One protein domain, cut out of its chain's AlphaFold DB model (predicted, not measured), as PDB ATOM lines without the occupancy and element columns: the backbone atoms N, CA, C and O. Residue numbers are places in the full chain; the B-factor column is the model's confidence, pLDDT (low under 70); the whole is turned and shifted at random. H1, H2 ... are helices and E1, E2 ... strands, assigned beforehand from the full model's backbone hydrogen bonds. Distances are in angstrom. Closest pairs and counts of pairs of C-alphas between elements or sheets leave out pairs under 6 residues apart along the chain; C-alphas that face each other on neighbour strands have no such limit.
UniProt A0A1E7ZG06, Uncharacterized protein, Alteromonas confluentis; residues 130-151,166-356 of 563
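Overview. This is residues 130 to 151 and 166 to 356 of the 563 residues of an uncharacterized protein of Alteromonas confluentis (UniProt A0A1E7ZG06). A small three-stranded sheet, E1, E2 and E3, with H9 standing up over one face of it, makes one end of an elongated model; next come three helical hairpins in a row, H7 with H8, H5 with H6, and H3 with H4, and H1 makes the far end beyond H3. The printed part has 213 residues with nine named helices and three named strands, in the order H1 to H8, E1, E2, E3, H9. The sheet's order is E1, E2, E3, all antiparallel, and the class is mostly helix. The whole is compact, with a radius of gyration of the C-alphas of 19.2 A, and spans 61 by 36 by 31 A.

Along the chain. Find C-alpha 313 at (62.791, 47.803, 104.497), where E1, residues 313 to 317, begins; E2 is residues 323 to 327 and E3 residues 336 to 338. H9, residues 339 to 349, runs 15.3 A to C-alpha 349 at (71.829, 48.108, 122.342). H7, residues 267 to 284, is 25.9 A long and H8, residues 288 to 306, 26.8 A. Shorter are H5, residues 235 to 241, H6, 245 to 253, H3, 192 to 199, H4, 206 to 213, and H2, 170 to 178. H1, residues 130 to 144, starts at C-alpha 130, (86.506, 37.522, 87.961), and is 20.8 A long.

Arrangement. Start at the meander E1, E2, E3, each strand the antiparallel neighbour of the one before: look for N 314 and O 326 at 3.0 A, and N 325 and O 337 at 2.8 A. H7 and H9 are on one face of it, as two layers, at heights over the sheet of 9.5 A and 10.0 A; H9 stands up from the sheet. H7 and H8 touch as a hairpin, C-alphas Tyr 282 and Ala 290 being closest at 5.3 A, at a shallow tilt of 18 degrees, opposite ways. H5 touches H7 at a steep tilt of 42 degrees, with residues 267 to 274 of H7 alone; C-alphas Arg 241 and Gly 274 are closest, 4.4 A. H5 and H6 form a hairpin, closest at C-alphas Ala 239 and Gly 248, 5.5 A. H3 touches H5, C-alphas Ala 196 and Ile 235 being closest at 5.3 A, and forms a hairpin with H4, closest at C-alphas Val 195 and Ala 212, 6.3 A. H2 and H1 are each close to H3 but not clearly touching it, with closest C-alphas 8.0 A and 7.2 A apart. In each of the nine helices every O i to N i+4 pair is within hydrogen-bond range.

Size, cuts and confidence. The C-alphas farthest apart, of His 144 and Glu 347, are 63.4 A apart. Residues 152 to 165 are not printed, and C-alphas 151 and 166 are 19.8 A apart across this cut. The links H2 to H3, H4 to H5 and H6 to H7 are long. The mean pLDDT of the printed part is 87.2; look for values under 70 at residues 148 to 151, 187, 225 to 231, 319 and 329 to 333.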
ATOM      1  N   LEU A 130      86.668  38.953  88.188       82.62
ATOM      2  CA  LEU A 130      86.506  37.522  87.961       82.62
ATOM      3  C   LEU A 130      85.670  37.231  86.707       82.62
ATOM      4  O   LEU A 130      86.066  36.374  85.915       82.62
ATOM      5  N   ASP A 131      84.576  37.962  86.471       81.06
ATOM      6  CA  ASP A 131      83.778  37.804  85.249       81.06
ATOM      7  C   ASP A 131      84.586  38.184  84.005       81.06
ATOM      8  O   ASP A 131      84.552  37.468  83.005       81.06
ATOM      9  N   THR A 132      85.397  39.243  84.077       83.50
ATOM     10  CA  THR A 132      86.295  39.654  82.986       83.50
ATOM     11  C   THR A 132      87.334  38.573  82.675       83.50
ATOM     12  O   THR A 132      87.579  38.246  81.508       83.50
ATOM     13  N   ILE A 133      87.937  37.975  83.708       82.69
ATOM     14  CA  ILE A 133      88.879  36.860  83.558       82.69
ATOM     15  C   ILE A 133      88.179  35.646  82.946       82.69
ATOM     16  O   ILE A 133      88.708  35.045  82.010       82.69
ATOM     17  N   ASN A 134      86.983  35.306  83.424       80.94
ATOM     18  CA  ASN A 134      86.213  34.171  82.925       80.94
ATOM     19  C   ASN A 134      85.777  34.364  81.472       80.94
ATOM     20  O   ASN A 134      85.919  33.438  80.673       80.94
ATOM     21  N   GLN A 135      85.349  35.568  81.088       81.00
ATOM     22  CA  GLN A 135      85.060  35.918  79.695       81.00
ATOM     23  C   GLN A 135      86.305  35.786  78.812       81.00
ATOM     24  O   GLN A 135      86.237  35.196  77.732       81.00
ATOM     25  N   TYR A 136      87.460  36.273  79.275       83.25
ATOM     26  CA  TYR A 136      88.719  36.122  78.544       83.25
ATOM     27  C   TYR A 136      89.110  34.650  78.371       83.25
ATOM     28  O   TYR A 136      89.474  34.241  77.269       83.25
ATOM     29  N   ILE A 137      89.021  33.841  79.433       80.56
ATOM     30  CA  ILE A 137      89.302  32.402  79.363       80.56
ATOM     31  C   ILE A 137      88.334  31.724  78.390       80.56
ATOM     32  O   ILE A 137      88.771  30.940  77.545       80.56
ATOM     33  N   HIS A 138      87.043  32.051  78.466       80.06
ATOM     34  CA  HIS A 138      86.022  31.501  77.584       80.06
ATOM     35  C   HIS A 138      86.329  31.794  76.110       80.06
ATOM     36  O   HIS A 138      86.383  30.866  75.302       80.06
ATOM     37  N   GLU A 139      86.595  33.054  75.756       81.81
ATOM     38  CA  GLU A 139      86.930  33.427  74.377       81.81
ATOM     39  C   GLU A 139      88.279  32.843  73.930       81.81
ATOM     40  O   GLU A 139      88.396  32.373  72.800       81.81
ATOM     41  N   PHE A 140      89.277  32.762  74.817       82.31
ATOM     42  CA  PHE A 140      90.558  32.126  74.508       82.31
ATOM     43  C   PHE A 140      90.394  30.638  74.166       82.31
ATOM     44  O   PHE A 140      90.936  30.176  73.158       82.31
ATOM     45  N   ILE A 141      89.636  29.891  74.975       79.00
ATOM     46  CA  ILE A 141      89.355  28.467  74.737       79.00
ATOM     47  C   ILE A 141      88.531  28.304  73.463       79.00
ATOM     48  O   ILE A 141      88.839  27.443  72.647       79.00
ATOM     49  N   LYS A 142      87.524  29.148  73.249       81.00
ATOM     50  CA  LYS A 142      86.707  29.136  72.032       81.00
ATOM     51  C   LYS A 142      87.531  29.341  70.765       81.00
ATOM     52  O   LYS A 142      87.249  28.704  69.752       81.00
ATOM     53  N   GLU A 143      88.540  30.207  70.817       87.12
ATOM     54  CA  GLU A 143      89.422  30.494  69.686       87.12
ATOM     55  C   GLU A 143      90.476  29.398  69.461       87.12
ATOM     56  O   GLU A 143      90.723  29.013  68.318       87.12
ATOM     57  N   HIS A 144      91.092  28.882  70.528       85.00
ATOM     58  CA  HIS A 144      92.291  28.041  70.420       85.00
ATOM     59  C   HIS A 144      92.045  26.547  70.668       85.00
ATOM     60  O   HIS A 144      92.821  25.725  70.183       85.00
ATOM     61  N   PHE A 145      90.988  26.201  71.405       82.50
ATOM     62  CA  PHE A 145      90.649  24.837  71.832       82.50
ATOM     63  C   PHE A 145      89.120  24.596  71.849       82.50
ATOM     64  O   PHE A 145      88.558  24.214  72.884       82.50
ATOM     65  N   PRO A 146      88.395  24.841  70.738       77.88
ATOM     66  CA  PRO A 146      86.929  24.750  70.696       77.88
ATOM     67  C   PRO A 146      86.374  23.359  71.074       77.88
ATOM     68  O   PRO A 146      85.234  23.235  71.527       77.88
ATOM     69  N   GLU A 147      87.173  22.302  70.941       71.56
ATOM     70  CA  GLU A 147      86.867  20.937  71.383       71.56
ATOM     71  C   GLU A 147      86.712  20.796  72.912       71.56
ATOM     72  O   GLU A 147      85.999  19.909  73.393       71.56
ATOM     73  N   LEU A 148      87.324  21.687  73.698       66.81
ATOM     74  CA  LEU A 148      87.190  21.695  75.158       66.81
ATOM     75  C   LEU A 148      85.845  22.274  75.615       66.81
ATOM     76  O   LEU A 148      85.337  21.875  76.658       66.81
ATOM     77  N   LEU A 149      85.221  23.144  74.812       65.94
ATOM     78  CA  LEU A 149      83.874  23.668  75.090       65.94
ATOM     79  C   LEU A 149      82.765  22.650  74.795       65.94
ATOM     80  O   LEU A 149      81.628  22.824  75.229       65.94
ATOM     81  N   THR A 150      83.079  21.601  74.033       56.72
ATOM     82  CA  THR A 150      82.107  20.626  73.516       56.72
ATOM     83  C   THR A 150      82.245  19.229  74.129       56.72
ATOM     84  O   THR A 150      81.470  18.338  73.780       56.72
ATOM     85  N   SER A 151      83.188  19.004  75.051       44.06
ATOM     86  CA  SER A 151      83.493  17.659  75.555       44.06
ATOM     87  C   SER A 151      82.685  17.238  76.800       44.06
ATOM     88  O   SER A 151      82.672  17.916  77.824       44.06
ATOM     89  N   ARG A 166      87.185  30.136  89.593       75.31
ATOM     90  CA  ARG A 166      86.197  30.230  90.675       75.31
ATOM     91  C   ARG A 166      86.746  31.065  91.816       75.31
ATOM     92  O   ARG A 166      87.963  31.095  92.017       75.31
ATOM     93  N   ALA A 167      85.843  31.626  92.615       74.12
ATOM     94  CA  ALA A 167      86.207  32.203  93.900       74.12
ATOM     95  C   ALA A 167      86.932  31.167  94.782       74.12
ATOM     96  O   ALA A 167      86.544  29.989  94.873       74.12
ATOM     97  N   ALA A 168      87.986  31.633  95.447       84.25
ATOM     98  CA  ALA A 168      88.934  30.851  96.223       84.25
ATOM     99  C   ALA A 168      89.650  29.773  95.397       84.25
ATOM    100  O   ALA A 168      89.241  28.603  95.403       84.25
ATOM    101  N   PRO A 169      90.754  30.129  94.723       85.00
ATOM    102  CA  PRO A 169      91.609  29.162  94.048       85.00
ATOM    103  C   PRO A 169      92.215  28.154  95.037       85.00
ATOM    104  O   PRO A 169      92.285  28.380  96.251       85.00
ATOM    105  N   ASP A 170      92.688  27.020  94.515       85.88
ATOM    106  CA  ASP A 170      93.197  25.907  95.330       85.88
ATOM    107  C   ASP A 170      94.321  26.321  96.286       85.88
ATOM    108  O   ASP A 170      94.385  25.829  97.416       85.88
ATOM    109  N   TRP A 171      95.188  27.247  95.865       87.75
ATOM    110  CA  TRP A 171      96.260  27.757  96.716       87.75
ATOM    111  C   TRP A 171      95.706  28.505  97.933       87.75
ATOM    112  O   TRP A 171      96.201  28.296  99.039       87.75
ATOM    113  N   LEU A 172      94.641  29.295  97.766       89.06
ATOM    114  CA  LEU A 172      94.032  30.053  98.856       89.06
ATOM    115  C   LEU A 172      93.314  29.117  99.824       89.06
ATOM    116  O   LEU A 172      93.510  29.194 101.037       89.06
ATOM    117  N   ARG A 173      92.544  28.160  99.289       88.31
ATOM    118  CA  ARG A 173      91.884  27.119 100.095       88.31
ATOM    119  C   ARG A 173      92.897  26.318 100.906       88.31
ATOM    120  O   ARG A 173      92.628  25.955 102.052       88.31
ATOM    121  N   LYS A 174      94.054  26.023 100.316       88.06
ATOM    122  CA  LYS A 174      95.151  25.328 100.987       88.06
ATOM    123  C   LYS A 174      95.782  26.199 102.077       88.06
ATOM    124  O   LYS A 174      95.918  25.708 103.194       88.06
ATOM    125  N   ALA A 175      96.082  27.465 101.788       87.12
ATOM    126  CA  ALA A 175      96.646  28.403 102.758       87.12
ATOM    127  C   ALA A 175      95.735  28.563 103.987       87.12
ATOM    128  O   ALA A 175      96.207  28.454 105.118       87.12
ATOM    129  N   VAL A 176      94.417  28.699 103.776       87.62
ATOM    130  CA  VAL A 176      93.422  28.740 104.861       87.62
ATOM    131  C   VAL A 176      93.456  27.466 105.702       87.62
ATOM    132  O   VAL A 176      93.604  27.541 106.918       87.62
ATOM    133  N   LYS A 177      93.399  26.287 105.068       86.56
ATOM    134  CA  LYS A 177      93.446  24.996 105.782       86.56
ATOM    135  C   LYS A 177      94.726  24.796 106.593       86.56
ATOM    136  O   LYS A 177      94.709  24.069 107.581       86.56
ATOM    137  N   GLN A 178      95.836  25.378 106.149       85.88
ATOM    138  CA  GLN A 178      97.145  25.232 106.782       85.88
ATOM    139  C   GLN A 178      97.457  26.356 107.782       85.88
ATOM    140  O   GLN A 178      98.445  26.259 108.507       85.88
ATOM    141  N   GLY A 179      96.615  27.394 107.865       80.19
ATOM    142  CA  GLY A 179      96.861  28.571 108.700       80.19
ATOM    143  C   GLY A 179      98.094  29.370 108.264       80.19
ATOM    144  O   GLY A 179      98.742  30.006 109.097       80.19
ATOM    145  N   GLU A 180      98.455  29.291 106.983       76.62
ATOM    146  CA  GLU A 180      99.643  29.932 106.415       76.62
ATOM    147  C   GLU A 180      99.360  31.393 106.027       76.62
ATOM    148  O   GLU A 180      98.209  31.808 105.874       76.62
ATOM    149  N   GLN A 181     100.419  32.199 105.873       76.69
ATOM    150  CA  GLN A 181     100.275  33.525 105.266       76.69
ATOM    151  C   GLN A 181      99.905  33.384 103.788       76.69
ATOM    152  O   GLN A 181     100.329  32.445 103.116       76.69
ATOM    153  N   PHE A 182      99.126  34.333 103.279       80.12
ATOM    154  CA  PHE A 182      98.712  34.328 101.882       80.12
ATOM    155  C   PHE A 182      99.884  34.714 100.976       80.12
ATOM    156  O   PHE A 182     100.206  35.889 100.816       80.12
ATOM    157  N   GLU A 183     100.522  33.709 100.382       78.19
ATOM    158  CA  GLU A 183     101.498  33.885  99.310       78.19
ATOM    159  C   GLU A 183     100.801  33.679  97.964       78.19
ATOM    160  O   GLU A 183     100.571  32.548  97.533       78.19
ATOM    161  N   VAL A 184     100.448  34.787  97.306       79.25
ATOM    162  CA  VAL A 184      99.834  34.749  95.975       79.25
ATOM    163  C   VAL A 184     100.856  34.185  94.979       79.25
ATOM    164  O   VAL A 184     101.959  34.737  94.859       79.25
ATOM    165  N   PRO A 185     100.541  33.089  94.265       80.31
ATOM    166  CA  PRO A 185     101.431  32.544  93.250       80.31
ATOM    167  C   PRO A 185     101.784  33.590  92.185       80.31
ATOM    168  O   PRO A 185     100.960  34.415  91.819       80.31
ATOM    169  N   ILE A 186     102.987  33.504  91.605       71.00
ATOM    170  CA  ILE A 186     103.490  34.453  90.581       71.00
ATOM    171  C   ILE A 186     102.540  34.615  89.373       71.00
ATOM    172  O   ILE A 186     102.616  35.609  88.650       71.00
ATOM    173  N   TRP A 187     101.683  33.624  89.139       65.38
ATOM    174  CA  TRP A 187     100.782  33.529  87.993       65.38
ATOM    175  C   TRP A 187      99.321  33.829  88.336       65.38
ATOM    176  O   TRP A 187      98.464  33.594  87.492       65.38
ATOM    177  N   ASP A 188      99.047  34.290  89.554       79.00
ATOM    178  CA  ASP A 188      97.700  34.558  90.046       79.00
ATOM    179  C   ASP A 188      97.645  35.923  90.747       79.00
ATOM    180  O   ASP A 188      98.677  36.557  90.989       79.00
ATOM    181  N   GLU A 189      96.439  36.373  91.068       86.06
ATOM    182  CA  GLU A 189      96.179  37.613  91.800       86.06
ATOM    183  C   GLU A 189      95.074  37.405  92.835       86.06
ATOM    184  O   GLU A 189      94.219  36.533  92.673       86.06
ATOM    185  N   MET A 190      95.102  38.179  93.920       89.94
ATOM    186  CA  MET A 190      94.005  38.181  94.884       89.94
ATOM    187  C   MET A 190      92.847  38.985  94.294       89.94
ATOM    188  O   MET A 190      93.038  40.162  94.011       89.94
ATOM    189  N   LEU A 191      91.670  38.372  94.143       91.25
ATOM    190  CA  LEU A 191      90.474  39.074  93.670       91.25
ATOM    191  C   LEU A 191      89.526  39.475  94.809       91.25
ATOM    192  O   LEU A 191      89.530  38.839  95.871       91.25
ATOM    193  N   PRO A 192      88.634  40.456  94.577       91.75
ATOM    194  CA  PRO A 192      87.539  40.780  95.493       91.75
ATOM    195  C   PRO A 192      86.708  39.549  95.885       91.75
ATOM    196  O   PRO A 192      86.413  39.355  97.064       91.75
ATOM    197  N   ASP A 193      86.405  38.669  94.928       90.81
ATOM    198  CA  ASP A 193      85.706  37.395  95.143       90.81
ATOM    199  C   ASP A 193      86.431  36.448  96.106       90.81
ATOM    200  O   ASP A 193      85.804  35.778  96.930       90.81
ATOM    201  N   ASP A 194      87.762  36.407  96.043       91.12
ATOM    202  CA  ASP A 194      88.585  35.579  96.924       91.12
ATOM    203  C   ASP A 194      88.522  36.093  98.365       91.12
ATOM    204  O   ASP A 194      88.377  35.320  99.317       91.12
ATOM    205  N   VAL A 195      88.561  37.417  98.532       93.62
ATOM    206  CA  VAL A 195      88.422  38.081  99.832       93.62
ATOM    207  C   VAL A 195      87.008  37.934 100.386       93.62
ATOM    208  O   VAL A 195      86.847  37.607 101.564       93.62
ATOM    209  N   ALA A 196      85.977  38.113  99.560       92.88
ATOM    210  CA  ALA A 196      84.592  37.880  99.951       92.88
ATOM    211  C   ALA A 196      84.375  36.423 100.387       92.88
ATOM    212  O   ALA A 196      83.730  36.170 101.406       92.88
ATOM    213  N   TRP A 197      84.995  35.458  99.699       92.00
ATOM    214  CA  TRP A 197      84.989  34.066 100.138       92.00
ATOM    215  C   TRP A 197      85.657  33.880 101.510       92.00
ATOM    216  O   TRP A 197      85.093  33.181 102.358       92.00
ATOM    217  N   LEU A 198      86.811  34.519 101.763       92.88
ATOM    218  CA  LEU A 198      87.498  34.480 103.065       92.88
ATOM    219  C   LEU A 198      86.635  35.048 104.199       92.88
ATOM    220  O   LEU A 198      86.601  34.475 105.286       92.88
ATOM    221  N   ILE A 199      85.918  36.146 103.949       94.12
ATOM    222  CA  ILE A 199      85.018  36.783 104.921       94.12
ATOM    223  C   ILE A 199      83.940  35.807 105.412       94.12
ATOM    224  O   ILE A 199      83.639  35.763 106.609       94.12
ATOM    225  N   LYS A 200      83.423  34.958 104.521       90.81
ATOM    226  CA  LYS A 200      82.399  33.953 104.846       90.81
ATOM    227  C   LYS A 200      82.931  32.752 105.640       90.81
ATOM    228  O   LYS A 200      82.142  31.966 106.160       90.81
ATOM    229  N   GLN A 201      84.250  32.586 105.766       89.50
ATOM    230  CA  GLN A 201      84.837  31.463 106.505       89.50
ATOM    231  C   GLN A 201      84.907  31.766 108.008       89.50
ATOM    232  O   GLN A 201      85.756  32.535 108.456       89.50
ATOM    233  N   ASN A 202      84.030  31.152 108.809       84.19
ATOM    234  CA  ASN A 202      83.932  31.398 110.259       84.19
ATOM    235  C   ASN A 202      85.238  31.149 111.041       84.19
ATOM    236  O   ASN A 202      85.436  31.721 112.109       84.19
ATOM    237  N   ASP A 203      86.115  30.286 110.535       86.31
ATOM    238  CA  ASP A 203      87.402  29.914 111.128       86.31
ATOM    239  C   ASP A 203      88.560  30.839 110.718       86.31
ATOM    240  O   ASP A 203      89.626  30.815 111.340       86.31
ATOM    241  N   VAL A 204      88.359  31.700 109.717       90.38
ATOM    242  CA  VAL A 204      89.361  32.680 109.292       90.38
ATOM    243  C   VAL A 204      89.248  33.942 110.145       90.38
ATOM    244  O   VAL A 204      88.223  34.628 110.178       90.38
ATOM    245  N   ALA A 205      90.340  34.274 110.835       90.50
ATOM    246  CA  ALA A 205      90.431  35.474 111.656       90.50
ATOM    247  C   ALA A 205      90.521  36.749 110.801       90.50
ATOM    248  O   ALA A 205      91.249  36.791 109.807       90.50
ATOM    249  N   ASP A 206      89.905  37.838 111.271       93.25
ATOM    250  CA  ASP A 206      89.918  39.147 110.598       93.25
ATOM    251  C   ASP A 206      91.327  39.649 110.280       93.25
ATOM    252  O   ASP A 206      91.539  40.314 109.274       93.25
ATOM    253  N   LYS A 207      92.327  39.302 111.101       91.88
ATOM    254  CA  LYS A 207      93.728  39.646 110.826       91.88
ATOM    255  C   LYS A 207      94.217  39.068 109.494       91.88
ATOM    256  O   LYS A 207      94.928  39.765 108.778       91.88
ATOM    257  N   ALA A 208      93.864  37.823 109.181       90.88
ATOM    258  CA  ALA A 208      94.223  37.204 107.910       90.88
ATOM    259  C   ALA A 208      93.453  37.881 106.769       90.88
ATOM    260  O   ALA A 208      94.061  38.305 105.794       90.88
ATOM    261  N   ILE A 209      92.145  38.103 106.934       94.88
ATOM    262  CA  ILE A 209      91.320  38.789 105.926       94.88
ATOM    263  C   ILE A 209      91.895  40.175 105.594       94.88
ATOM    264  O   ILE A 209      92.058  40.502 104.426       94.88
ATOM    265  N   LYS A 210      92.309  40.955 106.600       95.25
ATOM    266  CA  LYS A 210      92.967  42.259 106.401       95.25
ATOM    267  C   LYS A 210      94.245  42.154 105.563       95.25
ATOM    268  O   LYS A 210      94.503  43.032 104.749       95.25
ATOM    269  N   GLN A 211      95.030  41.085 105.724       91.38
ATOM    270  CA  GLN A 211      96.205  40.837 104.877       91.38
ATOM    271  C   GLN A 211      95.809  40.534 103.431       91.38
ATOM    272  O   GLN A 211      96.469  41.031 102.529       91.38
ATOM    273  N   ALA A 212      94.736  39.769 103.213       92.81
ATOM    274  CA  ALA A 212      94.218  39.509 101.872       92.81
ATOM    275  C   ALA A 212      93.699  40.790 101.202       92.81
ATOM    276  O   ALA A 212      94.041  41.053 100.057       92.81
ATOM    277  N   VAL A 213      92.962  41.634 101.934       94.88
ATOM    278  CA  VAL A 213      92.475  42.931 101.430       94.88
ATOM    279  C   VAL A 213      93.630  43.834 100.996       94.88
ATOM    280  O   VAL A 213      93.533  44.510  99.981       94.88
ATOM    281  N   MET A 214      94.752  43.826 101.720       92.50
ATOM    282  CA  MET A 214      95.941  44.609 101.352       92.50
ATOM    283  C   MET A 214      96.621  44.157 100.048       92.50
ATOM    284  O   MET A 214      97.533  44.840  99.585       92.50
ATOM    285  N   LEU A 215      96.231  43.006  99.493       91.31
ATOM    286  CA  LEU A 215      96.723  42.494  98.215       91.31
ATOM    287  C   LEU A 215      95.805  42.858  97.040       91.31
ATOM    288  O   LEU A 215      96.163  42.540  95.910       91.31
ATOM    289  N   LEU A 216      94.651  43.486  97.298       91.81
ATOM    290  CA  LEU A 216      93.743  43.963  96.257       91.81
ATOM    291  C   LEU A 216      94.277  45.247  95.615       91.81
ATOM    292  O   LEU A 216      94.795  46.126  96.310       91.81
ATOM    293  N   ASP A 217      94.088  45.366  94.302       88.88
ATOM    294  CA  ASP A 217      94.398  46.588  93.555       88.88
ATOM    295  C   ASP A 217      93.352  47.691  93.812       88.88
ATOM    296  O   ASP A 217      93.710  48.866  93.925       88.88
ATOM    297  N   ASP A 218      92.079  47.312  93.963       91.56
ATOM    298  CA  ASP A 218      90.972  48.202  94.314       91.56
ATOM    299  C   ASP A 218      90.096  47.587  95.419       91.56
ATOM    300  O   ASP A 218      89.558  46.488  95.296       91.56
ATOM    301  N   ILE A 219      89.942  48.321  96.524       93.12
ATOM    302  CA  ILE A 219      89.120  47.918  97.674       93.12
ATOM    303  C   ILE A 219      87.614  47.999  97.377       93.12
ATOM    304  O   ILE A 219      86.816  47.353  98.057       93.12
ATOM    305  N   ASN A 220      87.231  48.795  96.375       92.75
ATOM    306  CA  ASN A 220      85.851  49.041  95.968       92.75
ATOM    307  C   ASN A 220      85.413  48.191  94.774       92.75
ATOM    308  O   ASN A 220      84.263  48.303  94.346       92.75
ATOM    309  N   ALA A 221      86.301  47.341  94.254       90.19
ATOM    310  CA  ALA A 221      85.992  46.485  93.125       90.19
ATOM    311  C   ALA A 221      84.810  45.553  93.430       90.19
ATOM    312  O   ALA A 221      84.637  45.037  94.543       90.19
ATOM    313  N   THR A 222      83.976  45.366  92.410       90.00
ATOM    314  CA  THR A 222      82.785  44.529  92.490       90.00
ATOM    315  C   THR A 222      83.163  43.057  92.507       90.00
ATOM    316  O   THR A 222      84.039  42.629  91.754       90.00
ATOM    317  N   ILE A 223      82.459  42.280  93.318       88.56
ATOM    318  CA  ILE A 223      82.540  40.816  93.296       88.56
ATOM    319  C   ILE A 223      81.664  40.254  92.168       88.56
ATOM    320  O   ILE A 223      80.737  40.919  91.707       88.56
ATOM    321  N   SER A 224      81.954  39.046  91.702       81.25
ATOM    322  CA  SER A 224      81.211  38.412  90.611       81.25
ATOM    323  C   SER A 224      79.841  37.881  91.015       81.25
ATOM    324  O   SER A 224      79.492  37.747  92.188       81.25
ATOM    325  N   VAL A 225      79.079  37.496  89.992       67.88
ATOM    326  CA  VAL A 225      77.768  36.846  90.121       67.88
ATOM    327  C   VAL A 225      77.874  35.367  90.557       67.88
ATOM    328  O   VAL A 225      76.840  34.724  90.769       67.88
ATOM    329  N   ASP A 226      79.079  34.782  90.680       61.19
ATOM    330  CA  ASP A 226      79.235  33.338  90.918       61.19
ATOM    331  C   ASP A 226      78.445  32.872  92.158       61.19
ATOM    332  O   ASP A 226      78.452  33.476  93.233       61.19
ATOM    333  N   GLY A 227      77.725  31.758  92.008       48.81
ATOM    334  CA  GLY A 227      76.567  31.372  92.815       48.81
ATOM    335  C   GLY A 227      76.820  31.119  94.306       48.81
ATOM    336  O   GLY A 227      75.856  30.852  95.026       48.81
ATOM    337  N   SER A 228      78.070  31.203  94.772       48.09
ATOM    338  CA  SER A 228      78.453  31.128  96.190       48.09
ATOM    339  C   SER A 228      78.495  32.492  96.902       48.09
ATOM    340  O   SER A 228      78.498  32.544  98.136       48.09
ATOM    341  N   ILE A 229      78.467  33.596  96.147       55.38
ATOM    342  CA  ILE A 229      78.566  34.973  96.644       55.38
ATOM    343  C   ILE A 229      77.339  35.767  96.175       55.38
ATOM    344  O   ILE A 229      77.409  36.692  95.378       55.38
ATOM    345  N   ARG A 230      76.153  35.322  96.608       62.97
ATOM    346  CA  ARG A 230      74.902  36.014  96.287       62.97
ATOM    347  C   ARG A 230      74.680  37.162  97.263       62.97
ATOM    348  O   ARG A 230      74.738  36.937  98.470       62.97
ATOM    349  N   ASN A 231      74.237  38.295  96.716       69.81
ATOM    350  CA  ASN A 231      73.627  39.431  97.420       69.81
ATOM    351  C   ASN A 231      74.589  40.469  98.007       69.81
ATOM    352  O   ASN A 231      74.142  41.408  98.664       69.81
ATOM    353  N   GLU A 232      75.882  40.336  97.739       84.00
ATOM    354  CA  GLU A 232      76.889  41.328  98.098       84.00
ATOM    355  C   GLU A 232      77.431  41.980  96.814       84.00
ATOM    356  O   GLU A 232      77.481  41.329  95.772       84.00
ATOM    357  N   VAL A 233      77.771  43.272  96.844       87.44
ATOM    358  CA  VAL A 233      78.343  43.959  95.665       87.44
ATOM    359  C   VAL A 233      79.852  44.063  95.770       87.44
ATOM    360  O   VAL A 233      80.554  43.968  94.770       87.44
ATOM    361  N   ASN A 234      80.357  44.261  96.983       91.56
ATOM    362  CA  ASN A 234      81.773  44.410  97.267       91.56
ATOM    363  C   ASN A 234      82.140  43.714  98.590       91.56
ATOM    364  O   ASN A 234      81.302  43.135  99.290       91.56
ATOM    365  N   ILE A 235      83.417  43.781  98.961       94.69
ATOM    366  CA  ILE A 235      83.919  43.145 100.185       94.69
ATOM    367  C   ILE A 235      83.394  43.800 101.477       94.69
ATOM    368  O   ILE A 235      83.373  43.145 102.522       94.69
ATOM    369  N   LEU A 236      82.955  45.066 101.431       96.38
ATOM    370  CA  LEU A 236      82.322  45.738 102.568       96.38
ATOM    371  C   LEU A 236      80.935  45.146 102.829       96.38
ATOM    372  O   LEU A 236      80.647  44.779 103.966       96.38
ATOM    373  N   ASP A 237      80.122  44.969 101.786       93.50
ATOM    374  CA  ASP A 237      78.832  44.278 101.876       93.50
ATOM    375  C   ASP A 237      78.988  42.869 102.461       93.50
ATOM    376  O   ASP A 237      78.241  42.491 103.367       93.50
ATOM    377  N   ALA A 238      80.004  42.118 102.019       93.38
ATOM    378  CA  ALA A 238      80.314  40.800 102.571       93.38
ATOM    379  C   ALA A 238      80.636  40.858 104.074       93.38
ATOM    380  O   ALA A 238      80.122  40.051 104.852       93.38
ATOM    381  N   ALA A 239      81.459  41.817 104.513       95.81
ATOM    382  CA  ALA A 239      81.800  41.971 105.929       95.81
ATOM    383  C   ALA A 239      80.577  42.346 106.782       95.81
ATOM    384  O   ALA A 239      80.392  41.797 107.873       95.81
ATOM    385  N   LEU A 240      79.736  43.248 106.271       95.38
ATOM    386  CA  LEU A 240      78.505  43.700 106.916       95.38
ATOM    387  C   LEU A 240      77.512  42.556 107.096       95.38
ATOM    388  O   LEU A 240      77.027  42.338 108.209       95.38
ATOM    389  N   ARG A 241      77.273  41.802 106.021       92.56
ATOM    390  CA  ARG A 241      76.343  40.674 105.993       92.56
ATOM    391  C   ARG A 241      76.764  39.555 106.936       92.56
ATOM    392  O   ARG A 241      75.931  38.973 107.628       92.56
ATOM    393  N   GLU A 242      78.059  39.257 106.995       92.94
ATOM    394  CA  GLU A 242      78.568  38.199 107.866       92.94
ATOM    395  C   GLU A 242      78.627  38.595 109.350       92.94
ATOM    396  O   GLU A 242      78.880  37.727 110.192       92.94
ATOM    397  N   GLY A 243      78.344  39.861 109.681       94.19
ATOM    398  CA  GLY A 243      78.398  40.389 111.045       94.19
ATOM    399  C   GLY A 243      79.828  40.621 111.541       94.19
ATOM    400  O   GLY A 243      80.088  40.558 112.744       94.19
ATOM    401  N   ARG A 244      80.784  40.856 110.632       95.44
ATOM    402  CA  ARG A 244      82.188  41.146 110.967       95.44
ATOM    403  C   ARG A 244      82.407  42.643 111.138       95.44
ATOM    404  O   ARG A 244      83.104  43.284 110.352       95.44
ATOM    405  N   SER A 245      81.802  43.214 112.172       96.38
ATOM    406  CA  SER A 245      81.721  44.668 112.332       96.38
ATOM    407  C   SER A 245      83.093  45.345 112.468       96.38
ATOM    408  O   SER A 245      83.315  46.406 111.890       96.38
ATOM    409  N   ASP A 246      84.053  44.715 113.156       95.75
ATOM    410  CA  ASP A 246      85.429  45.227 113.281       95.75
ATOM    411  C   ASP A 246      86.172  45.278 111.940       95.75
ATOM    412  O   ASP A 246      86.982  46.179 111.687       95.75
ATOM    413  N   LEU A 247      85.921  44.297 111.071       97.62
ATOM    414  CA  LEU A 247      86.414  44.315 109.703       97.62
ATOM    415  C   LEU A 247      85.706  45.404 108.894       97.62
ATOM    416  O   LEU A 247      86.388  46.151 108.200       97.62
ATOM    417  N   GLY A 248      84.384  45.543 109.028       97.75
ATOM    418  CA  GLY A 248      83.596  46.582 108.359       97.75
ATOM    419  C   GLY A 248      84.077  48.001 108.678       97.75
ATOM    420  O   GLY A 248      84.369  48.766 107.763       97.75
ATOM    421  N   PHE A 249      84.281  48.335 109.958       98.06
ATOM    422  CA  PHE A 249      84.872  49.621 110.356       98.06
ATOM    423  C   PHE A 249      86.264  49.837 109.768       98.06
ATOM    424  O   PHE A 249      86.602  50.937 109.329       98.06
ATOM    425  N   TRP A 250      87.092  48.791 109.760       98.19
ATOM    426  CA  TRP A 250      88.423  48.884 109.178       98.19
ATOM    427  C   TRP A 250      88.366  49.116 107.660       98.19
ATOM    428  O   TRP A 250      89.108  49.960 107.165       98.19
ATOM    429  N   LEU A 251      87.465  48.448 106.937       98.19
ATOM    430  CA  LEU A 251      87.250  48.664 105.502       98.19
ATOM    431  C   LEU A 251      86.800  50.102 105.216       98.19
ATOM    432  O   LEU A 251      87.408  50.765 104.378       98.19
ATOM    433  N   LEU A 252      85.828  50.628 105.970       97.62
ATOM    434  CA  LEU A 252      85.419  52.037 105.871       97.62
ATOM    435  C   LEU A 252      86.607  52.985 106.109       97.62
ATOM    436  O   LEU A 252      86.812  53.934 105.357       97.62
ATOM    437  N   SER A 253      87.461  52.692 107.098       96.69
ATOM    438  CA  SER A 253      88.672  53.490 107.367       96.69
ATOM    439  C   SER A 253      89.728  53.424 106.253       96.69
ATOM    440  O   SER A 253      90.586  54.301 106.161       96.69
ATOM    441  N   MET A 254      89.657  52.397 105.402       96.75
ATOM    442  CA  MET A 254      90.490  52.217 104.213       96.75
ATOM    443  C   MET A 254      89.854  52.827 102.950       96.75
ATOM    444  O   MET A 254      90.355  52.600 101.852       96.75
ATOM    445  N   ASN A 255      88.800  53.638 103.104       95.62
ATOM    446  CA  ASN A 255      88.000  54.232 102.026       95.62
ATOM    447  C   ASN A 255      87.232  53.205 101.176       95.62
ATOM    448  O   ASN A 255      87.010  53.439  99.987       95.62
ATOM    449  N   ALA A 256      86.818  52.080 101.770       96.12
ATOM    450  CA  ALA A 256      85.771  51.270 101.159       96.12
ATOM    451  C   ALA A 256      84.457  52.065 101.164       96.12
ATOM    452  O   ALA A 256      84.019  52.540 102.215       96.12
ATOM    453  N   GLU A 257      83.841  52.224 100.001       94.12
ATOM    454  CA  GLU A 257      82.625  53.001  99.814       94.12
ATOM    455  C   GLU A 257      81.390  52.119 100.061       94.12
ATOM    456  O   GLU A 257      81.268  51.030  99.485       94.12
ATOM    457  N   PRO A 258      80.448  52.560 100.914       93.38
ATOM    458  CA  PRO A 258      79.172  51.882 101.057       93.38
ATOM    459  C   PRO A 258      78.343  52.097  99.788       93.38
ATOM    460  O   PRO A 258      77.954  53.219  99.453       93.38
ATOM    461  N   LEU A 259      78.091  51.005  99.069       88.25
ATOM    462  CA  LEU A 259      77.332  51.032  97.827       88.25
ATOM    463  C   LEU A 259      75.835  50.967  98.101       88.25
ATOM    464  O   LEU A 259      75.363  50.283  99.012       88.25
ATOM    465  N   GLN A 260      75.089  51.645  97.236       86.62
ATOM    466  CA  GLN A 260      73.647  51.743  97.327       86.62
ATOM    467  C   GLN A 260      72.998  51.616  95.957       86.62
ATOM    468  O   GLN A 260      73.560  52.022  94.943       86.62
ATOM    469  N   ASP A 261      71.814  51.017  95.942       87.62
ATOM    470  CA  ASP A 261      70.978  50.879  94.763       87.62
ATOM    471  C   ASP A 261      69.516  50.994  95.174       87.62
ATOM    472  O   ASP A 261      69.080  50.284  96.078       87.62
ATOM    473  N   ASP A 262      68.777  51.858  94.483       85.00
ATOM    474  CA  ASP A 262      67.399  52.235  94.827       85.00
ATOM    475  C   ASP A 262      66.390  51.073  94.732       85.00
ATOM    476  O   ASP A 262      65.239  51.194  95.161       85.00
ATOM    477  N   TYR A 263      66.789  49.941  94.143       86.56
ATOM    478  CA  TYR A 263      65.927  48.779  93.948       86.56
ATOM    479  C   TYR A 263      66.326  47.574  94.797       86.56
ATOM    480  O   TYR A 263      65.487  46.961  95.458       86.56
ATOM    481  N   THR A 264      67.603  47.200  94.737       82.88
ATOM    482  CA  THR A 264      68.163  45.993  95.358       82.88
ATOM    483  C   THR A 264      68.754  46.258  96.744       82.88
ATOM    484  O   THR A 264      69.115  45.314  97.448       82.88
ATOM    485  N   GLY A 265      68.861  47.515  97.161       86.69
ATOM    486  CA  GLY A 265      69.447  47.894  98.436       86.69
ATOM    487  C   GLY A 265      70.967  47.917  98.461       86.69
ATOM    488  O   GLY A 265      71.646  47.781  97.434       86.69
ATOM    489  N   GLY A 266      71.506  48.145  99.657       88.62
ATOM    490  CA  GLY A 266      72.923  48.465  99.832       88.62
ATOM    491  C   GLY A 266      73.505  48.065 101.180       88.62
ATOM    492  O   GLY A 266      72.997  47.173 101.863       88.62
ATOM    493  N   ALA A 267      74.568  48.764 101.568       92.88
ATOM    494  CA  ALA A 267      75.350  48.472 102.765       92.88
ATOM    495  C   ALA A 267      74.500  48.403 104.047       92.88
ATOM    496  O   ALA A 267      74.688  47.501 104.864       92.88
ATOM    497  N   LEU A 268      73.523  49.304 104.225       94.31
ATOM    498  CA  LEU A 268      72.667  49.289 105.419       94.31
ATOM    499  C   LEU A 268      71.788  48.029 105.495       94.31
ATOM    500  O   LEU A 268      71.638  47.458 106.572       94.31
ATOM    501  N   ASP A 269      71.277  47.543 104.360       92.50
ATOM    502  CA  ASP A 269      70.501  46.300 104.295       92.50
ATOM    503  C   ASP A 269      71.363  45.065 104.605       92.50
ATOM    504  O   ASP A 269      70.924  44.170 105.327       92.50
ATOM    505  N   ASN A 270      72.610  45.031 104.122       92.62
ATOM    506  CA  ASN A 270      73.575  43.992 104.502       92.62
ATOM    507  C   ASN A 270      73.919  44.066 105.998       92.62
ATOM    508  O   ASN A 270      74.015  43.036 106.667       92.62
ATOM    509  N   GLY A 271      74.048  45.276 106.546       95.00
ATOM    510  CA  GLY A 271      74.250  45.503 107.974       95.00
ATOM    511  C   GLY A 271      73.099  44.962 108.826       95.00
ATOM    512  O   GLY A 271      73.344  44.295 109.832       95.00
ATOM    513  N   LEU A 272      71.853  45.188 108.401       95.06
ATOM    514  CA  LEU A 272      70.647  44.687 109.069       95.06
ATOM    515  C   LEU A 272      70.520  43.163 109.003       95.06
ATOM    516  O   LEU A 272      70.174  42.537 110.004       95.06
ATOM    517  N   TYR A 273      70.898  42.552 107.882       93.31
ATOM    518  CA  TYR A 273      71.008  41.095 107.791       93.31
ATOM    519  C   TYR A 273      72.048  40.541 108.783       93.31
ATOM    520  O   TYR A 273      71.793  39.581 109.512       93.31
ATOM    521  N   GLY A 274      73.221  41.179 108.869       94.50
ATOM    522  CA  GLY A 274      74.240  40.822 109.858       94.50
ATOM    523  C   GLY A 274      73.757  40.992 111.305       94.50
ATOM    524  O   GLY A 274      74.102  40.183 112.168       94.50
ATOM    525  N   LEU A 275      72.926  42.005 111.573       96.38
ATOM    526  CA  LEU A 275      72.316  42.247 112.882       96.38
ATOM    527  C   LEU A 275      71.359  41.122 113.284       96.38
ATOM    528  O   LEU A 275      71.496  40.597 114.386       96.38
ATOM    529  N   GLU A 276      70.439  40.729 112.400       94.06
ATOM    530  CA  GLU A 276      69.512  39.610 112.621       94.06
ATOM    531  C   GLU A 276      70.285  38.321 112.956       94.06
ATOM    532  O   GLU A 276      70.029  37.673 113.975       94.06
ATOM    533  N   LYS A 277      71.317  38.003 112.160       91.81
ATOM    534  CA  LYS A 277      72.197  36.844 112.379       91.81
ATOM    535  C   LYS A 277      72.867  36.875 113.759       91.81
ATOM    536  O   LYS A 277      72.868  35.870 114.473       91.81
ATOM    537  N   LEU A 278      73.459  38.011 114.138       93.81
ATOM    538  CA  LEU A 278      74.151  38.166 115.422       93.81
ATOM    539  C   LEU A 278      73.185  38.140 116.608       93.81
ATOM    540  O   LEU A 278      73.507  37.560 117.644       93.81
ATOM    541  N   TYR A 279      71.997  38.724 116.457       94.31
ATOM    542  CA  TYR A 279      70.973  38.702 117.492       94.31
ATOM    543  C   TYR A 279      70.445  37.283 117.729       94.31
ATOM    544  O   TYR A 279      70.384  36.834 118.876       94.31
ATOM    545  N   GLY A 280      70.180  36.525 116.659       88.69
ATOM    546  CA  GLY A 280      69.827  35.108 116.751       88.69
ATOM    547  C   GLY A 280      70.906  34.278 117.460       88.69
ATOM    548  O   GLY A 280      70.595  33.462 118.331       88.69
ATOM    549  N   ALA A 281      72.187  34.534 117.163       86.50
ATOM    550  CA  ALA A 281      73.304  33.889 117.854       86.50
ATOM    551  C   ALA A 281      73.366  34.253 119.351       86.50
ATOM    552  O   ALA A 281      73.585  33.371 120.181       86.50
ATOM    553  N   TYR A 282      73.127  35.521 119.708       90.38
ATOM    554  CA  TYR A 282      73.063  35.967 121.101       90.38
ATOM    555  C   TYR A 282      71.918  35.294 121.871       90.38
ATOM    556  O   TYR A 282      72.156  34.773 122.958       90.38
ATOM    557  N   ARG A 283      70.705  35.213 121.302       87.94
ATOM    558  CA  ARG A 283      69.575  34.511 121.946       87.94
ATOM    559  C   ARG A 283      69.849  33.021 122.153       87.94
ATOM    560  O   ARG A 283      69.380  32.438 123.126       87.94
ATOM    561  N   GLY A 284      70.597  32.396 121.243       81.81
ATOM    562  CA  GLY A 284      71.017  31.001 121.379       81.81
ATOM    563  C   GLY A 284      72.108  30.789 122.435       81.81
ATOM    564  O   GLY A 284      72.182  29.713 123.033       81.81
ATOM    565  N   HIS A 285      72.958  31.793 122.667       83.69
ATOM    566  CA  HIS A 285      74.067  31.728 123.615       83.69
ATOM    567  C   HIS A 285      74.420  33.113 124.186       83.69
ATOM    568  O   HIS A 285      75.321  33.805 123.696       83.69
ATOM    569  N   GLU A 286      73.726  33.492 125.262       87.69
ATOM    570  CA  GLU A 286      73.922  34.768 125.955       87.69
ATOM    571  C   GLU A 286      75.320  34.840 126.587       87.69
ATOM    572  O   GLU A 286      75.580  34.327 127.676       87.69
ATOM    573  N   SER A 287      76.246  35.486 125.883       90.38
ATOM    574  CA  SER A 287      77.626  35.688 126.322       90.38
ATOM    575  C   SER A 287      78.047  37.138 126.115       90.38
ATOM    576  O   SER A 287      77.534  37.823 125.228       90.38
ATOM    577  N   GLU A 288      79.006  37.608 126.918       90.19
ATOM    578  CA  GLU A 288      79.566  38.959 126.768       90.19
ATOM    579  C   GLU A 288      80.196  39.169 125.382       90.19
ATOM    580  O   GLU A 288      80.062  40.245 124.809       90.19
ATOM    581  N   ASP A 289      80.821  38.134 124.809       89.19
ATOM    582  CA  ASP A 289      81.379  38.179 123.451       89.19
ATOM    583  C   ASP A 289      80.283  38.358 122.390       89.19
ATOM    584  O   ASP A 289      80.391  39.227 121.523       89.19
ATOM    585  N   ALA A 290      79.190  37.590 122.484       90.69
ATOM    586  CA  ALA A 290      78.058  37.719 121.568       90.69
ATOM    587  C   ALA A 290      77.383  39.096 121.684       90.69
ATOM    588  O   ALA A 290      77.088  39.721 120.664       90.69
ATOM    589  N   LEU A 291      77.207  39.609 122.908       93.69
ATOM    590  CA  LEU A 291      76.675  40.954 123.133       93.69
ATOM    591  C   LEU A 291      77.611  42.036 122.573       93.69
ATOM    592  O   LEU A 291      77.143  42.975 121.935       93.69
ATOM    593  N   SER A 292      78.926  41.897 122.763       94.31
ATOM    594  CA  SER A 292      79.912  42.839 122.223       94.31
ATOM    595  C   SER A 292      79.868  42.885 120.694       94.31
ATOM    596  O   SER A 292      79.901  43.970 120.117       94.31
ATOM    597  N   LYS A 293      79.758  41.733 120.021       94.31
ATOM    598  CA  LYS A 293      79.610  41.667 118.556       94.31
ATOM    599  C   LYS A 293      78.323  42.337 118.086       94.31
ATOM    600  O   LYS A 293      78.360  43.134 117.154       94.31
ATOM    601  N   LEU A 294      77.210  42.073 118.771       95.94
ATOM    602  CA  LEU A 294      75.928  42.715 118.485       95.94
ATOM    603  C   LEU A 294      76.024  44.246 118.614       95.94
ATOM    604  O   LEU A 294      75.622  44.973 117.711       95.94
ATOM    605  N   GLN A 295      76.615  44.743 119.704       96.50
ATOM    606  CA  GLN A 295      76.811  46.179 119.929       96.50
ATOM    607  C   GLN A 295      77.731  46.818 118.882       96.50
ATOM    608  O   GLN A 295      77.497  47.955 118.470       96.50
ATOM    609  N   MET A 296      78.765  46.106 118.430       96.69
ATOM    610  CA  MET A 296      79.633  46.588 117.355       96.69
ATOM    611  C   MET A 296      78.904  46.658 116.012       96.69
ATOM    612  O   MET A 296      79.100  47.629 115.280       96.69
ATOM    613  N   GLN A 297      78.017  45.706 115.714       97.69
ATOM    614  CA  GLN A 297      77.187  45.757 114.509       97.69
ATOM    615  C   GLN A 297      76.221  46.939 114.536       97.69
ATOM    616  O   GLN A 297      76.089  47.638 113.536       97.69
ATOM    617  N   VAL A 298      75.597  47.210 115.684       97.81
ATOM    618  CA  VAL A 298      74.722  48.377 115.864       97.81
ATOM    619  C   VAL A 298      75.469  49.682 115.602       97.81
ATOM    620  O   VAL A 298      74.991  50.516 114.840       97.81
ATOM    621  N   ARG A 299      76.681  49.840 116.146       97.75
ATOM    622  CA  ARG A 299      77.499  51.033 115.873       97.75
ATOM    623  C   ARG A 299      77.833  51.182 114.393       97.75
ATOM    624  O   ARG A 299      77.897  52.299 113.896       97.75
ATOM    625  N   LEU A 300      78.089  50.074 113.703       97.75
ATOM    626  CA  LEU A 300      78.389  50.094 112.275       97.75
ATOM    627  C   LEU A 300      77.151  50.466 111.446       97.75
ATOM    628  O   LEU A 300      77.270  51.214 110.483       97.75
ATOM    629  N   ILE A 301      75.964  50.008 111.848       97.81
ATOM    630  CA  ILE A 301      74.676  50.424 111.272       97.81
ATOM    631  C   ILE A 301      74.458  51.932 111.454       97.81
ATOM    632  O   ILE A 301      74.110  52.609 110.487       97.81
ATOM    633  N   ASP A 302      74.711  52.467 112.651       96.88
ATOM    634  CA  ASP A 302      74.610  53.908 112.917       96.88
ATOM    635  C   ASP A 302      75.594  54.716 112.054       96.88
ATOM    636  O   ASP A 302      75.223  55.749 111.492       96.88
ATOM    637  N   GLU A 303      76.833  54.234 111.901       97.06
ATOM    638  CA  GLU A 303      77.837  54.855 111.028       97.06
ATOM    639  C   GLU A 303      77.355  54.878 109.571       97.06
ATOM    640  O   GLU A 303      77.360  55.936 108.942       97.06
ATOM    641  N   LEU A 304      76.862  53.753 109.043       97.19
ATOM    642  CA  LEU A 304      76.316  53.673 107.684       97.19
ATOM    643  C   LEU A 304      75.142  54.638 107.483       97.19
ATOM    644  O   LEU A 304      75.102  55.357 106.485       97.19
ATOM    645  N   ALA A 305      74.214  54.704 108.440       96.00
ATOM    646  CA  ALA A 305      73.112  55.659 108.401       96.00
ATOM    647  C   ALA A 305      73.621  57.115 108.409       96.00
ATOM    648  O   ALA A 305      73.106  57.960 107.674       96.00
ATOM    649  N   SER A 306      74.671  57.412 109.183       95.25
ATOM    650  CA  SER A 306      75.302  58.740 109.219       95.25
ATOM    651  C   SER A 306      76.010  59.112 107.908       95.25
ATOM    652  O   SER A 306      76.038  60.286 107.534       95.25
ATOM    653  N   LEU A 307      76.500  58.111 107.168       95.38
ATOM    654  CA  LEU A 307      77.052  58.239 105.816       95.38
ATOM    655  C   LEU A 307      75.963  58.369 104.733       95.38
ATOM    656  O   LEU A 307      76.269  58.364 103.543       95.38
ATOM    657  N   GLY A 308      74.693  58.504 105.127       94.06
ATOM    658  CA  GLY A 308      73.567  58.714 104.218       94.06
ATOM    659  C   GLY A 308      73.004  57.435 103.602       94.06
ATOM    660  O   GLY A 308      72.184  57.528 102.691       94.06
ATOM    661  N   GLN A 309      73.410  56.259 104.089       94.38
ATOM    662  CA  GLN A 309      72.826  54.993 103.652       94.38
ATOM    663  C   GLN A 309      71.404  54.842 104.200       94.38
ATOM    664  O   GLN A 309      71.071  55.331 105.282       94.38
ATOM    665  N   PHE A 310      70.566  54.129 103.456       92.50
ATOM    666  CA  PHE A 310      69.165  53.900 103.790       92.50
ATOM    667  C   PHE A 310      68.769  52.445 103.536       92.50
ATOM    668  O   PHE A 310      69.308  51.781 102.648       92.50
ATOM    669  N   ALA A 311      67.832  51.958 104.344       91.06
ATOM    670  CA  ALA A 311      67.353  50.588 104.341       91.06
ATOM    671  C   ALA A 311      66.184  50.446 103.367       91.06
ATOM    672  O   ALA A 311      65.276  51.279 103.333       91.06
ATOM    673  N   HIS A 312      66.165  49.362 102.602       88.88
ATOM    674  CA  HIS A 312      65.058  49.012 101.713       88.88
ATOM    675  C   HIS A 312      64.097  48.081 102.438       88.88
ATOM    676  O   HIS A 312      63.807  46.967 101.991       88.88
ATOM    677  N   ALA A 313      63.616  48.558 103.579       88.38
ATOM    678  CA  ALA A 313      62.791  47.803 104.497       88.38
ATOM    679  C   ALA A 313      61.728  48.664 105.165       88.38
ATOM    680  O   ALA A 313      61.811  49.895 105.216       88.38
ATOM    681  N   GLY A 314      60.724  47.973 105.686       88.56
ATOM    682  CA  GLY A 314      59.612  48.547 106.413       88.56
ATOM    683  C   GLY A 314      58.926  47.496 107.272       88.56
ATOM    684  O   GLY A 314      59.375  46.355 107.364       88.56
ATOM    685  N   ILE A 315      57.836  47.904 107.916       89.88
ATOM    686  CA  ILE A 315      56.986  46.977 108.659       89.88
ATOM    687  C   ILE A 315      56.161  46.156 107.666       89.88
ATOM    688  O   ILE A 315      55.413  46.716 106.863       89.88
ATOM    689  N   GLU A 316      56.308  44.839 107.739       85.06
ATOM    690  CA  GLU A 316      55.648  43.850 106.892       85.06
ATOM    691  C   GLU A 316      54.952  42.798 107.769       85.06
ATOM    692  O   GLU A 316      55.370  42.526 108.898       85.06
ATOM    693  N   ILE A 317      53.890  42.190 107.235       81.19
ATOM    694  CA  ILE A 317      53.148  41.105 107.893       81.19
ATOM    695  C   ILE A 317      53.379  39.823 107.093       81.19
ATOM    696  O   ILE A 317      53.049  39.754 105.906       81.19
ATOM    697  N   ARG A 318      53.942  38.796 107.732       76.06
ATOM    698  CA  ARG A 318      54.157  37.479 107.117       76.06
ATOM    699  C   ARG A 318      52.839  36.718 106.956       76.06
ATOM    700  O   ARG A 318      51.813  37.046 107.544       76.06
ATOM    701  N   PHE A 319      52.868  35.652 106.155       63.84
ATOM    702  CA  PHE A 319      51.693  34.808 105.894       63.84
ATOM    703  C   PHE A 319      51.104  34.139 107.147       63.84
ATOM    704  O   PHE A 319      49.922  33.806 107.158       63.84
ATOM    705  N   ASP A 320      51.913  33.939 108.187       71.31
ATOM    706  CA  ASP A 320      51.499  33.426 109.498       71.31
ATOM    707  C   ASP A 320      50.905  34.510 110.420       71.31
ATOM    708  O   ASP A 320      50.426  34.193 111.509       71.31
ATOM    709  N   GLY A 321      50.872  35.767 109.968       76.69
ATOM    710  CA  GLY A 321      50.359  36.914 110.712       76.69
ATOM    711  C   GLY A 321      51.390  37.588 111.616       76.69
ATOM    712  O   GLY A 321      51.019  38.520 112.328       76.69
ATOM    713  N   GLU A 322      52.653  37.149 111.607       79.31
ATOM    714  CA  GLU A 322      53.719  37.801 112.365       79.31
ATOM    715  C   GLU A 322      54.098  39.142 111.718       79.31
ATOM    716  O   GLU A 322      54.388  39.218 110.521       79.31
ATOM    717  N   GLU A 323      54.087  40.208 112.517       89.38
ATOM    718  CA  GLU A 323      54.520  41.546 112.116       89.38
ATOM    719  C   GLU A 323      56.006  41.733 112.455       89.38
ATOM    720  O   GLU A 323      56.489  41.280 113.499       89.38
ATOM    721  N   GLY A 324      56.748  42.402 111.579       89.62
ATOM    722  CA  GLY A 324      58.170  42.652 111.790       89.62
ATOM    723  C   GLY A 324      58.758  43.625 110.784       89.62
ATOM    724  O   GLY A 324      58.113  44.008 109.810       89.62
ATOM    725  N   TYR A 325      59.995  44.040 111.033       92.00
ATOM    726  CA  TYR A 325      60.760  44.873 110.117       92.00
ATOM    727  C   TYR A 325      61.499  43.986 109.117       92.00
ATOM    728  O   TYR A 325      62.342  43.171 109.499       92.00
ATOM    729  N   ALA A 326      61.170  44.134 107.839       89.12
ATOM    730  CA  ALA A 326      61.632  43.241 106.788       89.12
ATOM    731  C   ALA A 326      62.001  44.008 105.524       89.12
ATOM    732  O   ALA A 326      61.444  45.070 105.234       89.12
ATOM    733  N   SER A 327      62.914  43.442 104.737       86.50
ATOM    734  CA  SER A 327      63.233  44.002 103.426       86.50
ATOM    735  C   SER A 327      62.048  43.876 102.462       86.50
ATOM    736  O   SER A 327      61.430  42.818 102.334       86.50
ATOM    737  N   TYR A 328      61.748  44.951 101.722       74.44
ATOM    738  CA  TYR A 328      60.584  45.030 100.821       74.44
ATOM    739  C   TYR A 328      60.587  43.973  99.706       74.44
ATOM    740  O   TYR A 328      59.573  43.722  99.057       74.44
ATOM    741  N   ARG A 329      61.762  43.420  99.403       67.44
ATOM    742  CA  ARG A 329      62.046  42.620  98.207       67.44
ATOM    743  C   ARG A 329      63.014  41.491  98.561       67.44
ATOM    744  O   ARG A 329      64.035  41.322  97.898       67.44
ATOM    745  N   GLY A 330      62.713  40.769  99.645       55.94
ATOM    746  CA  GLY A 330      63.584  39.846 100.391       55.94
ATOM    747  C   GLY A 330      64.216  38.653  99.667       55.94
ATOM    748  O   GLY A 330      64.437  37.627 100.284       55.94
ATOM    749  N   VAL A 331      64.555  38.734  98.383       60.12
ATOM    750  CA  VAL A 331      65.391  37.727  97.710       60.12
ATOM    751  C   VAL A 331      66.876  37.998  97.945       60.12
ATOM    752  O   VAL A 331      67.652  37.060  98.117       60.12
ATOM    753  N   ARG A 332      67.270  39.277  97.984       61.97
ATOM    754  CA  ARG A 332      68.675  39.677  98.123       61.97
ATOM    755  C   ARG A 332      69.111  39.746  99.588       61.97
ATOM    756  O   ARG A 332      70.028  39.061 100.033       61.97
ATOM    757  N   ASN A 333      68.362  40.486 100.392       65.00
ATOM    758  CA  ASN A 333      68.596  40.599 101.828       65.00
ATOM    759  C   ASN A 333      67.368  40.092 102.591       65.00
ATOM    760  O   ASN A 333      66.637  40.918 103.127       65.00
ATOM    761  N   PRO A 334      67.075  38.772 102.598       78.88
ATOM    762  CA  PRO A 334      65.973  38.218 103.382       78.88
ATOM    763  C   PRO A 334      66.302  38.336 104.870       78.88
ATOM    764  O   PRO A 334      66.821  37.389 105.448       78.88
ATOM    765  N   TYR A 335      66.033  39.488 105.471       87.62
ATOM    766  CA  TYR A 335      65.958  39.610 106.918       87.62
ATOM    767  C   TYR A 335      64.524  39.911 107.323       87.62
ATOM    768  O   TYR A 335      63.797  40.620 106.616       87.62
ATOM    769  N   PHE A 336      64.131  39.353 108.458       90.50
ATOM    770  CA  PHE A 336      62.870  39.615 109.123       90.50
ATOM    771  C   PHE A 336      63.139  39.703 110.623       90.50
ATOM    772  O   PHE A 336      63.339  38.693 111.286       90.50
ATOM    773  N   ILE A 337      63.128  40.920 111.154       92.50
ATOM    774  CA  ILE A 337      63.324  41.166 112.581       92.50
ATOM    775  C   ILE A 337      61.937  41.361 113.187       92.50
ATOM    776  O   ILE A 337      61.288  42.379 112.922       92.50
ATOM    777  N   SER A 338      61.450  40.389 113.958       92.12
ATOM    778  CA  SER A 338      60.089  40.461 114.509       92.12
ATOM    779  C   SER A 338      59.943  41.612 115.511       92.12
ATOM    780  O   SER A 338      60.935  42.113 116.044       92.12
ATOM    781  N   ILE A 339      58.712  42.047 115.810       92.50
ATOM    782  CA  ILE A 339      58.487  43.115 116.807       92.50
ATOM    783  C   ILE A 339      59.149  42.792 118.160       92.50
ATOM    784  O   ILE A 339      59.739  43.675 118.787       92.50
ATOM    785  N   ASP A 340      59.106  41.532 118.597       90.25
ATOM    786  CA  ASP A 340      59.750  41.102 119.843       90.25
ATOM    787  C   ASP A 340      61.276  41.228 119.768       90.25
ATOM    788  O   ASP A 340      61.923  41.655 120.728       90.25
ATOM    789  N   GLU A 341      61.863  40.894 118.620       93.38
ATOM    790  CA  GLU A 341      63.300  41.017 118.390       93.38
ATOM    791  C   GLU A 341      63.736  42.479 118.286       93.38
ATOM    792  O   GLU A 341      64.766  42.844 118.849       93.38
ATOM    793  N   ILE A 342      62.931  43.340 117.657       94.94
ATOM    794  CA  ILE A 342      63.157  44.792 117.622       94.94
ATOM    795  C   ILE A 342      63.221  45.347 119.046       94.94
ATOM    796  O   ILE A 342      64.154  46.082 119.375       94.94
ATOM    797  N   ASN A 343      62.263  44.976 119.901       93.75
ATOM    798  CA  ASN A 343      62.244  45.407 121.298       93.75
ATOM    799  C   ASN A 343      63.487  44.909 122.046       93.75
ATOM    800  O   ASN A 343      64.169  45.701 122.694       93.75
ATOM    801  N   GLY A 344      63.837  43.629 121.897       93.56
ATOM    802  CA  GLY A 344      65.015  43.056 122.547       93.56
ATOM    803  C   GLY A 344      66.337  43.681 122.081       93.56
ATOM    804  O   GLY A 344      67.202  43.981 122.903       93.56
ATOM    805  N   ILE A 345      66.497  43.935 120.778       95.44
ATOM    806  CA  ILE A 345      67.654  44.659 120.232       95.44
ATOM    807  C   ILE A 345      67.709  46.070 120.824       95.44
ATOM    808  O   ILE A 345      68.778  46.507 121.259       95.44
ATOM    809  N   SER A 346      66.574  46.770 120.882       96.19
ATOM    810  CA  SER A 346      66.497  48.127 121.424       96.19
ATOM    811  C   SER A 346      66.880  48.185 122.904       96.19
ATOM    812  O   SER A 346      67.695  49.017 123.294       96.19
ATOM    813  N   GLU A 347      66.382  47.257 123.720       94.88
ATOM    814  CA  GLU A 347      66.712  47.175 125.148       94.88
ATOM    815  C   GLU A 347      68.203  46.898 125.396       94.88
ATOM    816  O   GLU A 347      68.802  47.483 126.300       94.88
ATOM    817  N   LEU A 348      68.819  46.032 124.587       94.19
ATOM    818  CA  LEU A 348      70.215  45.618 124.765       94.19
ATOM    819  C   LEU A 348      71.234  46.615 124.208       94.19
ATOM    820  O   LEU A 348      72.367  46.688 124.695       94.19
ATOM    821  N   THR A 349      70.870  47.332 123.146       95.00
ATOM    822  CA  THR A 349      71.829  48.108 122.342       95.00
ATOM    823  C   THR A 349      71.467  49.582 122.197       95.00
ATOM    824  O   THR A 349      72.334  50.385 121.866       95.00
ATOM    825  N   GLY A 350      70.212  49.953 122.461       94.50
ATOM    826  CA  GLY A 350      69.677  51.292 122.225       94.50
ATOM    827  C   GLY A 350      69.281  51.576 120.773       94.50
ATOM    828  O   GLY A 350      68.784  52.669 120.501       94.50
ATOM    829  N   LEU A 351      69.467  50.633 119.840       96.25
ATOM    830  CA  LEU A 351      69.093  50.820 118.438       96.25
ATOM    831  C   LEU A 351      67.568  50.885 118.275       96.25
ATOM    832  O   LEU A 351      66.839  50.019 118.759       96.25
ATOM    833  N   ASN A 352      67.084  51.879 117.533       94.38
ATOM    834  CA  ASN A 352      65.711  51.909 117.034       94.38
ATOM    835  C   ASN A 352      65.698  51.486 115.560       94.38
ATOM    836  O   ASN A 352      65.835  52.331 114.677       94.38
ATOM    837  N   VAL A 353      65.517  50.187 115.305       93.88
ATOM    838  CA  VAL A 353      65.534  49.604 113.949       93.88
ATOM    839  C   VAL A 353      64.494  50.264 113.034       93.88
ATOM    840  O   VAL A 353      64.801  50.623 111.903       93.88
ATOM    841  N   ILE A 354      63.284  50.507 113.544       93.25
ATOM    842  CA  ILE A 354      62.182  51.123 112.781       93.25
ATOM    843  C   ILE A 354      62.480  52.601 112.469       93.25
ATOM    844  O   ILE A 354      61.951  53.165 111.514       93.25
ATOM    845  N   GLY A 355      63.326  53.242 113.278       93.00
ATOM    846  CA  GLY A 355      63.736  54.634 113.105       93.00
ATOM    847  C   GLY A 355      64.879  54.846 112.113       93.00
ATOM    848  O   GLY A 355      65.275  55.996 111.917       93.00
ATOM    849  N   LEU A 356      65.429  53.784 111.518       94.12
ATOM    850  CA  LEU A 356      66.503  53.904 110.536       94.12
ATOM    851  C   LEU A 356      66.021  54.613 109.257       94.12
ATOM    852  O   LEU A 356      64.851  54.480 108.882       94.12
TER     853      LEU A 356